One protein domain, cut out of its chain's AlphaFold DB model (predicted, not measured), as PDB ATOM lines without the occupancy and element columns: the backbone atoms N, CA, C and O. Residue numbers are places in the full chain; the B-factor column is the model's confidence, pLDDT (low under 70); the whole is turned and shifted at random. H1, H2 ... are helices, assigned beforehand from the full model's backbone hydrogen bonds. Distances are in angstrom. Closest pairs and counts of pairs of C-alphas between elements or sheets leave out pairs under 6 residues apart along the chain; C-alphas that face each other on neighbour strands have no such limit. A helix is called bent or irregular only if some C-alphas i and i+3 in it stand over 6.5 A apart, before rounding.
ATOM      1  N   LEU A   3     135.765 195.697 180.347       93.38
ATOM      2  CA  LEU A   3     134.612 196.594 180.463       93.38
ATOM      3  C   LEU A   3     134.156 197.160 179.105       93.38
ATOM      4  O   LEU A   3     132.966 197.138 178.821       93.38
ATOM      5  N   LEU A   4     135.076 197.615 178.243       93.94
ATOM      6  CA  LEU A   4     134.726 198.224 176.948       93.94
ATOM      7  C   LEU A   4     133.896 197.299 176.032       93.94
ATOM      8  O   LEU A   4     132.817 197.710 175.605       93.94
ATOM      9  N   PRO A   5     134.327 196.055 175.727       93.88
ATOM     10  CA  PRO A   5     133.513 195.158 174.912       93.88
ATOM     11  C   PRO A   5     132.196 194.765 175.597       93.88
ATOM     12  O   PRO A   5     131.202 194.569 174.899       93.88
ATOM     13  N   THR A   6     132.151 194.697 176.932       96.00
ATOM     14  CA  THR A   6     130.902 194.459 177.673       96.00
ATOM     15  C   THR A   6     129.921 195.616 177.510       96.00
ATOM     16  O   THR A   6     128.754 195.376 177.229       96.00
ATOM     17  N   LEU A   7     130.371 196.868 177.602       95.38
ATOM     18  CA  LEU A   7     129.506 198.034 177.400       95.38
ATOM     19  C   LEU A   7     128.961 198.094 175.968       95.38
ATOM     20  O   LEU A   7     127.777 198.345 175.765       95.38
ATOM     21  N   LEU A   8     129.782 197.755 174.972       94.44
ATOM     22  CA  LEU A   8     129.319 197.630 173.589       94.44
ATOM     23  C   LEU A   8     128.292 196.512 173.409       94.44
ATOM     24  O   LEU A   8     127.328 196.684 172.663       94.44
ATOM     25  N   TYR A   9     128.480 195.381 174.092       95.50
ATOM     26  CA  TYR A   9     127.488 194.314 174.135       95.50
ATOM     27  C   TYR A   9     126.173 194.809 174.747       95.50
ATOM     28  O   TYR A   9     125.128 194.629 174.126       95.50
ATOM     29  N   CYS A  10     126.218 195.474 175.904       95.62
ATOM     30  CA  CYS A  10     125.034 196.008 176.576       95.62
ATOM     31  C   CYS A  10     124.293 197.024 175.696       95.62
ATOM     32  O   CYS A  10     123.088 196.894 175.497       95.62
ATOM     33  N   ALA A  11     125.013 197.967 175.085       94.19
ATOM     34  CA  ALA A  11     124.421 198.951 174.182       94.19
ATOM     35  C   ALA A  11     123.777 198.295 172.946       94.19
ATOM     36  O   ALA A  11     122.687 198.669 172.534       94.19
ATOM     37  N   HIS A  12     124.446 197.314 172.332       94.50
ATOM     38  CA  HIS A  12     123.996 196.731 171.065       94.50
ATOM     39  C   HIS A  12     122.925 195.646 171.222       94.50
ATOM     40  O   HIS A  12     122.019 195.562 170.397       94.50
ATOM     41  N   TYR A  13     123.059 194.778 172.226       95.19
ATOM     42  CA  TYR A  13     122.227 193.582 172.377       95.19
ATOM     43  C   TYR A  13     121.215 193.678 173.514       95.19
ATOM     44  O   TYR A  13     120.194 192.997 173.444       95.19
ATOM     45  N   LEU A  14     121.488 194.482 174.545       94.75
ATOM     46  CA  LEU A  14     120.584 194.653 175.686       94.75
ATOM     47  C   LEU A  14     119.804 195.974 175.636       94.75
ATOM     48  O   LEU A  14     118.949 196.185 176.489       94.75
ATOM     49  N   ASP A  15     120.082 196.832 174.644       92.12
ATOM     50  CA  ASP A  15     119.517 198.185 174.518       92.12
ATOM     51  C   ASP A  15     119.710 199.021 175.800       92.12
ATOM     52  O   ASP A  15     118.853 199.805 176.210       92.12
ATOM     53  N   ASP A  16     120.852 198.819 176.469       94.81
ATOM     54  CA  ASP A  16     121.202 199.557 177.678       94.81
ATOM     55  C   ASP A  16     121.522 201.015 177.321       94.81
ATOM     56  O   ASP A  16     122.538 201.327 176.686       94.81
ATOM     57  N   ALA A  17     120.641 201.912 177.756       94.62
ATOM     58  CA  ALA A  17     120.718 203.335 177.463       94.62
ATOM     59  C   ALA A  17     121.909 204.052 178.124       94.62
ATOM     60  O   ALA A  17     122.333 205.101 177.641       94.62
ATOM     61  N   HIS A  18     122.489 203.488 179.188       95.19
ATOM     62  CA  HIS A  18     123.627 204.078 179.899       95.19
ATOM     63  C   HIS A  18     124.975 203.530 179.426       95.19
ATOM     64  O   HIS A  18     126.018 204.150 179.645       95.19
ATOM     65  N   ALA A  19     124.991 202.393 178.728       95.31
ATOM     66  CA  ALA A  19     126.235 201.734 178.346       95.31
ATOM     67  C   ALA A  19     127.151 202.600 177.457       95.31
ATOM     68  O   ALA A  19     128.372 202.555 177.601       95.31
ATOM     69  N   THR A  20     126.583 203.429 176.572       91.88
ATOM     70  CA  THR A  20     127.382 204.329 175.715       91.88
ATOM     71  C   THR A  20     128.033 205.471 176.503       91.88
ATOM     72  O   THR A  20     129.155 205.861 176.186       91.88
ATOM     73  N   GLU A  21     127.363 205.988 177.537       92.25
ATOM     74  CA  GLU A  21     127.917 207.010 178.435       92.25
ATOM     75  C   GLU A  21     129.077 206.439 179.262       92.25
ATOM     76  O   GLU A  21     130.168 207.010 179.287       92.25
ATOM     77  N   LEU A  22     128.880 205.258 179.858       94.38
ATOM     78  CA  LEU A  22     129.925 204.559 180.611       94.38
ATOM     79  C   LEU A  22     131.143 204.232 179.741       94.38
ATOM     80  O   LEU A  22     132.282 204.288 180.209       94.38
ATOM     81  N   GLU A  23     130.926 203.906 178.464       94.69
ATOM     82  CA  GLU A  23     132.019 203.630 177.536       94.69
ATOM     83  C   GLU A  23     132.835 204.891 177.265       94.69
ATOM     84  O   GLU A  23     134.065 204.830 177.271       94.69
ATOM     85  N   ALA A  24     132.173 206.035 177.072       93.06
ATOM     86  CA  ALA A  24     132.857 207.310 176.896       93.06
ATOM     87  C   ALA A  24     133.740 207.634 178.112       93.06
ATOM     88  O   ALA A  24     134.927 207.913 177.934       93.06
ATOM     89  N   GLY A  25     133.212 207.471 179.330       94.12
ATOM     90  CA  GLY A  25     133.985 207.646 180.562       94.12
ATOM     91  C   GLY A  25     135.174 206.682 180.671       94.12
ATOM     92  O   GLY A  25     136.281 207.088 181.022       94.12
ATOM     93  N   ALA A  26     134.997 205.411 180.296       94.25
ATOM     94  CA  ALA A  26     136.094 204.443 180.270       94.25
ATOM     95  C   ALA A  26     137.193 204.823 179.258       94.25
ATOM     96  O   ALA A  26     138.379 204.637 179.537       94.25
ATOM     97  N   LEU A  27     136.823 205.371 178.095       95.19
ATOM     98  CA  LEU A  27     137.779 205.884 177.110       95.19
ATOM     99  C   LEU A  27     138.525 207.120 177.626       95.19
ATOM    100  O   LEU A  27     139.721 207.244 177.366       95.19
ATOM    101  N   ASP A  28     137.863 208.005 178.370       95.19
ATOM    102  CA  ASP A  28     138.505 209.180 178.971       95.19
ATOM    103  C   ASP A  28     139.532 208.796 180.040       95.19
ATOM    104  O   ASP A  28     140.647 209.320 180.021       95.19
ATOM    105  N   LEU A  29     139.230 207.804 180.885       93.25
ATOM    106  CA  LEU A  29     140.202 207.256 181.840       93.25
ATOM    107  C   LEU A  29     141.445 206.694 181.133       93.25
ATOM    108  O   LEU A  29     142.571 206.931 181.569       93.25
ATOM    109  N   ILE A  30     141.256 205.989 180.011       94.00
ATOM    110  CA  ILE A  30     142.370 205.460 179.208       94.00
ATOM    111  C   ILE A  30     143.199 206.599 178.604       94.00
ATOM    112  O   ILE A  30     144.427 206.531 178.618       94.00
ATOM    113  N   ARG A  31     142.552 207.653 178.087       94.81
ATOM    114  CA  ARG A  31     143.253 208.830 177.549       94.81
ATOM    115  C   ARG A  31     144.072 209.536 178.621       94.81
ATOM    116  O   ARG A  31     145.206 209.909 178.342       94.81
ATOM    117  N   GLN A  32     143.520 209.702 179.823       93.94
ATOM    118  CA  GLN A  32     144.230 210.305 180.950       93.94
ATOM    119  C   GLN A  32     145.480 209.493 181.317       93.94
ATOM    120  O   GLN A  32     146.559 210.065 181.461       93.94
ATOM    121  N   GLU A  33     145.359 208.166 181.409       92.81
ATOM    122  CA  GLU A  33     146.485 207.273 181.722       92.81
ATOM    123  C   GLU A  33     147.572 207.293 180.636       92.81
ATOM    124  O   GLU A  33     148.755 207.453 180.944       92.81
ATOM    125  N   GLN A  34     147.181 207.246 179.362       94.38
ATOM    126  CA  GLN A  34     148.112 207.352 178.236       94.38
ATOM    127  C   GLN A  34     148.808 208.722 178.178       94.38
ATOM    128  O   GLN A  34     150.015 208.798 177.942       94.38
ATOM    129  N   ALA A  35     148.071 209.813 178.416       94.25
ATOM    130  CA  ALA A  35     148.631 211.163 178.424       94.25
ATOM    131  C   ALA A  35     149.671 211.344 179.539       94.25
ATOM    132  O   ALA A  35     150.703 211.972 179.310       94.25
ATOM    133  N   ALA A  36     149.427 210.759 180.714       91.94
ATOM    134  CA  ALA A  36     150.361 210.798 181.834       91.94
ATOM    135  C   ALA A  36     151.660 210.021 181.568       91.94
ATOM    136  O   ALA A  36     152.712 210.399 182.081       91.94
ATOM    137  N   SER A  37     151.607 208.966 180.750       89.06
ATOM    138  CA  SER A  37     152.804 208.231 180.318       89.06
ATOM    139  C   SER A  37     153.663 209.030 179.327       89.06
ATOM    140  O   SER A  37     154.887 208.955 179.376       89.06
ATOM    141  N   GLY A  38     153.045 209.817 178.437       89.19
ATOM    142  CA  GLY A  38     153.736 210.754 177.534       89.19
ATOM    143  C   GLY A  38     154.518 210.128 176.364       89.19
ATOM    144  O   GLY A  38     155.006 210.854 175.502       89.19
ATOM    145  N   ASP A  39     154.610 208.800 176.295       91.56
ATOM    146  CA  ASP A  39     155.347 208.021 175.284       91.56
ATOM    147  C   ASP A  39     154.426 207.265 174.299       91.56
ATOM    148  O   ASP A  39     154.898 206.568 173.401       91.56
ATOM    149  N   GLY A  40     153.106 207.406 174.461       90.50
ATOM    150  CA  GLY A  40     152.085 206.714 173.671       90.50
ATOM    151  C   GLY A  40     151.682 205.334 174.206       90.50
ATOM    152  O   GLY A  40     150.718 204.763 173.694       90.50
ATOM    153  N   SER A  41     152.350 204.815 175.238       93.06
ATOM    154  CA  SER A  41     151.898 203.627 175.974       93.06
ATOM    155  C   SER A  41     150.615 203.906 176.761       93.06
ATOM    156  O   SER A  41     150.289 205.055 177.064       93.06
ATOM    157  N   PHE A  42     149.880 202.858 177.122       93.31
ATOM    158  CA  PHE A  42     148.658 203.001 177.908       93.31
ATOM    159  C   PHE A  42     148.909 203.038 179.417       93.31
ATOM    160  O   PHE A  42     148.140 203.676 180.130       93.31
ATOM    161  N   HIS A  43     149.951 202.363 179.910       88.44
ATOM    162  CA  HIS A  43     150.138 202.067 181.330       88.44
ATOM    163  C   HIS A  43     151.546 202.339 181.889       88.44
ATOM    164  O   HIS A  43     151.741 202.118 183.091       88.44
ATOM    165  N   SER A  44     152.515 202.806 181.084       81.06
ATOM    166  CA  SER A  44     153.940 202.921 181.472       81.06
ATOM    167  C   SER A  44     154.163 203.545 182.851       81.06
ATOM    168  O   SER A  44     154.883 202.970 183.668       81.06
ATOM    169  N   LEU A  45     153.539 204.690 183.155       86.50
ATOM    170  CA  LEU A  45     153.809 205.405 184.410       86.50
ATOM    171  C   LEU A  45     153.423 204.590 185.655       86.50
ATOM    172  O   LEU A  45     154.150 204.539 186.654       86.50
ATOM    173  N   ARG A  46     152.248 203.963 185.612       88.00
ATOM    174  CA  ARG A  46     151.661 203.283 186.765       88.00
ATOM    175  C   ARG A  46     152.164 201.850 186.903       88.00
ATOM    176  O   ARG A  46     152.385 201.381 188.018       88.00
ATOM    177  N   LEU A  47     152.398 201.181 185.775       88.88
ATOM    178  CA  LEU A  47     152.835 199.786 185.716       88.88
ATOM    179  C   LEU A  47     154.339 199.627 185.448       88.88
ATOM    180  O   LEU A  47     154.789 198.517 185.164       88.88
ATOM    181  N   GLY A  48     155.137 200.691 185.591       87.56
ATOM    182  CA  GLY A  48     156.590 200.652 185.377       87.56
ATOM    183  C   GLY A  48     157.301 199.564 186.190       87.56
ATOM    184  O   GLY A  48     158.197 198.894 185.683       87.56
ATOM    185  N   ARG A  49     156.834 199.274 187.412       87.69
ATOM    186  CA  ARG A  49     157.380 198.169 188.211       87.69
ATOM    187  C   ARG A  49     157.103 196.796 187.595       87.69
ATOM    188  O   ARG A  49     157.972 195.928 187.635       87.69
ATOM    189  N   ILE A  50     155.927 196.602 186.993       89.56
ATOM    190  CA  ILE A  50     155.593 195.373 186.258       89.56
ATOM    191  C   ILE A  50     156.535 195.210 185.066       89.56
ATOM    192  O   ILE A  50     157.026 194.106 184.847       89.56
ATOM    193  N   LEU A  51     156.829 196.288 184.332       89.31
ATOM    194  CA  LEU A  51     157.783 196.254 183.220       89.31
ATOM    195  C   LEU A  51     159.167 195.761 183.669       89.31
ATOM    196  O   LEU A  51     159.755 194.912 183.002       89.31
ATOM    197  N   GLU A  52     159.660 196.239 184.815       88.81
ATOM    198  CA  GLU A  52     160.962 195.834 185.364       88.81
ATOM    199  C   GLU A  52     161.016 194.356 185.773       88.81
ATOM    200  O   GLU A  52     162.002 193.673 185.497       88.81
ATOM    201  N   ILE A  53     159.984 193.856 186.463       89.62
ATOM    202  CA  ILE A  53     160.016 192.509 187.063       89.62
ATOM    203  C   ILE A  53     159.405 191.427 186.168       89.62
ATOM    204  O   ILE A  53     159.676 190.242 186.359       89.62
ATOM    205  N   ASN A  54     158.535 191.811 185.233       90.06
ATOM    206  CA  ASN A  54     157.806 190.909 184.349       90.06
ATOM    207  C   ASN A  54     157.435 191.608 183.020       90.06
ATOM    208  O   ASN A  54     156.256 191.889 182.763       90.06
ATOM    209  N   PRO A  55     158.419 191.851 182.134       91.50
ATOM    210  CA  PRO A  55     158.197 192.549 180.865       91.50
ATOM    211  C   PRO A  55     157.201 191.825 179.949       91.50
ATOM    212  O   PRO A  55     156.493 192.468 179.174       91.50
ATOM    213  N   TYR A  56     157.092 190.497 180.059       92.62
ATOM    214  CA  TYR A  56     156.080 189.718 179.345       92.62
ATOM    215  C   TYR A  56     154.661 190.115 179.773       92.62
ATOM    216  O   TYR A  56     153.823 190.416 178.925       92.62
ATOM    217  N   TYR A  57     154.392 190.145 181.083       91.06
ATOM    218  CA  TYR A  57     153.069 190.506 181.587       91.06
ATOM    219  C   TYR A  57     152.737 191.973 181.312       91.06
ATOM    220  O   TYR A  57     151.626 192.267 180.883       91.06
ATOM    221  N   TYR A  58     153.711 192.872 181.458       91.62
ATOM    222  CA  TYR A  58     153.549 194.269 181.060       91.62
ATOM    223  C   TYR A  58     153.142 194.402 179.584       91.62
ATOM    224  O   TYR A  58     152.128 195.020 179.270       91.62
ATOM    225  N   THR A  59     153.887 193.754 178.680       92.94
ATOM    226  CA  THR A  59     153.600 193.788 177.234       92.94
ATOM    227  C   THR A  59     152.215 193.232 176.931       92.94
ATOM    228  O   THR A  59     151.503 193.771 176.083       92.94
ATOM    229  N   ARG A  60     151.800 192.181 177.651       93.12
ATOM    230  CA  ARG A  60     150.439 191.662 177.557       93.12
ATOM    231  C   ARG A  60     149.408 192.735 177.917       93.12
ATOM    232  O   ARG A  60     148.498 192.921 177.125       93.12
ATOM    233  N   LEU A  61     149.541 193.435 179.046       91.88
ATOM    234  CA  LEU A  61     148.575 194.462 179.473       91.88
ATOM    235  C   LEU A  61     148.463 195.616 178.462       91.88
ATOM    236  O   LEU A  61     147.358 196.023 178.110       91.88
ATOM    237  N   GLU A  62     149.594 196.084 177.926       93.69
ATOM    238  CA  GLU A  62     149.620 197.063 176.827       93.69
ATOM    239  C   GLU A  62     148.886 196.540 175.580       93.69
ATOM    240  O   GLU A  62     148.051 197.229 174.986       93.69
ATOM    241  N   SER A  63     149.155 195.288 175.192       94.75
ATOM    242  CA  SER A  63     148.514 194.673 174.027       94.75
ATOM    243  C   SER A  63     147.023 194.397 174.242       94.75
ATOM    244  O   SER A  63     146.238 194.617 173.322       94.75
ATOM    245  N   ASP A  64     146.613 193.994 175.450       94.50
ATOM    246  CA  ASP A  64     145.220 193.746 175.824       94.50
ATOM    247  C   ASP A  64     144.425 195.052 175.664       94.50
ATOM    248  O   ASP A  64     143.351 195.046 175.055       94.50
ATOM    249  N   LYS A  65     144.994 196.197 176.079       94.56
ATOM    250  CA  LYS A  65     144.405 197.523 175.841       94.56
ATOM    251  C   LYS A  65     144.246 197.839 174.354       94.56
ATOM    252  O   LYS A  65     143.158 198.222 173.915       94.56
ATOM    253  N   ALA A  66     145.310 197.664 173.569       94.94
ATOM    254  CA  ALA A  66     145.281 197.921 172.131       94.94
ATOM    255  C   ALA A  66     144.225 197.055 171.418       94.94
ATOM    256  O   ALA A  66     143.480 197.545 170.564       94.94
ATOM    257  N   VAL A  67     144.126 195.777 171.798       95.81
ATOM    258  CA  VAL A  67     143.162 194.819 171.247       95.81
ATOM    259  C   VAL A  67     141.728 195.225 171.573       95.81
ATOM    260  O   VAL A  67     140.904 195.256 170.659       95.81
ATOM    261  N   VAL A  68     141.403 195.575 172.825       95.88
ATOM    262  CA  VAL A  68     140.017 195.937 173.176       95.88
ATOM    263  C   VAL A  68     139.570 197.243 172.519       95.88
ATOM    264  O   VAL A  68     138.422 197.340 172.085       95.88
ATOM    265  N   LEU A  69     140.472 198.217 172.358       96.06
ATOM    266  CA  LEU A  69     140.186 199.460 171.635       96.06
ATOM    267  C   LEU A  69     139.952 199.202 170.139       96.06
ATOM    268  O   LEU A  69     138.985 199.700 169.563       96.06
ATOM    269  N   SER A  70     140.801 198.376 169.520       96.00
ATOM    270  CA  SER A  70     140.653 197.908 168.135       96.00
ATOM    271  C   SER A  70     139.315 197.190 167.916       96.00
ATOM    272  O   SER A  70     138.559 197.529 166.997       96.00
ATOM    273  N   MET A  71     138.991 196.239 168.798       95.06
ATOM    274  CA  MET A  71     137.735 195.494 168.783       95.06
ATOM    275  C   MET A  71     136.542 196.442 168.898       95.06
ATOM    276  O   MET A  71     135.613 196.345 168.094       95.06
ATOM    277  N   GLY A  72     136.584 197.382 169.845       93.75
ATOM    278  CA  GLY A  72     135.511 198.345 170.052       93.75
ATOM    279  C   GLY A  72     135.294 199.262 168.849       93.75
ATOM    280  O   GLY A  72     134.165 199.406 168.373       93.75
ATOM    281  N   ALA A  73     136.373 199.797 168.270       94.19
ATOM    282  CA  ALA A  73     136.309 200.629 167.070       94.19
ATOM    283  C   ALA A  73     135.727 199.871 165.862       94.19
ATOM    284  O   ALA A  73     134.874 200.397 165.138       94.19
ATOM    285  N   TYR A  74     136.154 198.620 165.648       95.69
ATOM    286  CA  TYR A  74     135.615 197.773 164.584       95.69
ATOM    287  C   TYR A  74     134.130 197.466 164.800       95.69
ATOM    288  O   TYR A  74     133.331 197.644 163.874       95.69
ATOM    289  N   TRP A  75     133.754 197.039 166.008       95.00
ATOM    290  CA  TRP A  75     132.382 196.666 166.351       95.00
ATOM    291  C   TRP A  75     131.434 197.857 166.183       95.00
ATOM    292  O   TRP A  75     130.457 197.750 165.436       95.00
ATOM    293  N   ARG A  76     131.770 199.027 166.746       92.25
ATOM    294  CA  ARG A  76     130.985 200.262 166.568       92.25
ATOM    295  C   ARG A  76     130.759 200.587 165.099       92.25
ATOM    296  O   ARG A  76     129.621 200.806 164.685       92.25
ATOM    297  N   ARG A  77     131.820 200.554 164.286       94.19
ATOM    298  CA  ARG A  77     131.733 200.845 162.848       94.19
ATOM    299  C   ARG A  77     130.867 199.829 162.100       94.19
ATOM    300  O   ARG A  77     130.067 200.214 161.251       94.19
ATOM    301  N   ARG A  78     131.038 198.535 162.381       96.19
ATOM    302  CA  ARG A  78     130.374 197.439 161.656       96.19
ATOM    303  C   ARG A  78     128.893 197.304 162.004       96.19
ATOM    304  O   ARG A  78     128.107 196.975 161.111       96.19
ATOM    305  N   CYS A  79     128.540 197.519 163.268       94.00
ATOM    306  CA  CYS A  79     127.176 197.380 163.780       94.00
ATOM    307  C   CYS A  79     126.421 198.711 163.845       94.00
ATOM    308  O   CYS A  79     125.215 198.692 164.043       94.00
ATOM    309  N   ARG A  80     127.101 199.849 163.630       92.56
ATOM    310  CA  ARG A  80     126.515 201.199 163.709       92.56
ATOM    311  C   ARG A  80     125.783 201.422 165.038       92.56
ATOM    312  O   ARG A  80     124.664 201.920 165.051       92.56
TER     313      ARG A  80
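What this domain is: This is residues 3 to 80 of the 427 residues of an uncharacterized protein of Armatimonadetes bacterium (UniProt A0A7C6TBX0). Two long helices, H4 and H2, run lengthwise in opposite directions without meeting each other, and two shorter helices join them at the ends: H1 packs on both at one end, and H3 makes a corner with each at the other. The result is a long, narrow frame, and residues 52 to 57, of which 55 to 57 belong to H4, stick out at the H3 end. The printed part has 78 residues with four named helices, H1, H2, H3 and H4 along the chain, and no named strand; the class is all helix. It is only just loose, close to compact, with a radius of gyration of the C-alphas of 14.2 A, and it is a rod spanning 43 by 21 by 17 A.

How they stand to each other: The longest helix is H4, residues 55 to 79. With its residues 68 to 79 alone it touches H1, residues 3 to 13; the closest C-alphas are those of Pro 5 and Gly 72, 6.1 A apart. H1 and H4 run the same way at a shallow tilt of 18 degrees. H1 also touches H2, residues 19 to 37, which meets it with residues 19 to 26 alone; the closest C-alphas, of Leu 7 and Ala 19, are 5.0 A apart. H1 and H2 form a helical hairpin, opposite ways at a shallow tilt of 23 degrees. H2 and H4 are apart. H3, residues 44 to 53, is irregular, with C-alphas 46 and 49 being 7.8 A apart. H4 touches H3 with residues 57 to 59 alone, and the closest C-alphas, of Leu 51 and Tyr 58, are 5.2 A apart. H3 and H4 form a helical hairpin, opposite ways at a steep tilt of 45 degrees. H2 and H3 only just touch, only at the corner by their link, with 3 pairs of C-alphas within 8 A; the closest are those of Ser 37 and Leu 45, 5.1 A apart. Their tilt of 68 degrees, the same way, is steep, only just short of about perpendicular. H1 and H3 are apart. The helix packing is mostly aligned, but only just: 2 of 3 touching pairs, with the corner pair left out, are at a shallow tilt. In H1, H2 and H4 every O i to N i+4 pair is within hydrogen-bond range; in H3 4 of 6 are.

Where its parts are: H4 measures 35.7 A from C-alpha 55 at (158.197, 192.549, 180.865) to C-alpha 79 at (127.176, 197.380, 163.780). H2 measures 27.4 A from its first to its last C-alpha, H1 15.1 A and H3 13.3 A. H1 begins with C-alpha 3 at (134.612, 196.594, 180.463).

The domain as a whole: The two C-alphas farthest apart, those of Asp 15 and Glu 52, are 42.9 A apart. The printed part has no cut. The links H1 to H2 and H3 to H4 are tight, H2 to H3 is short, and no link is long. The mean pLDDT of the printed part is 92.9, and no printed residue is under 70.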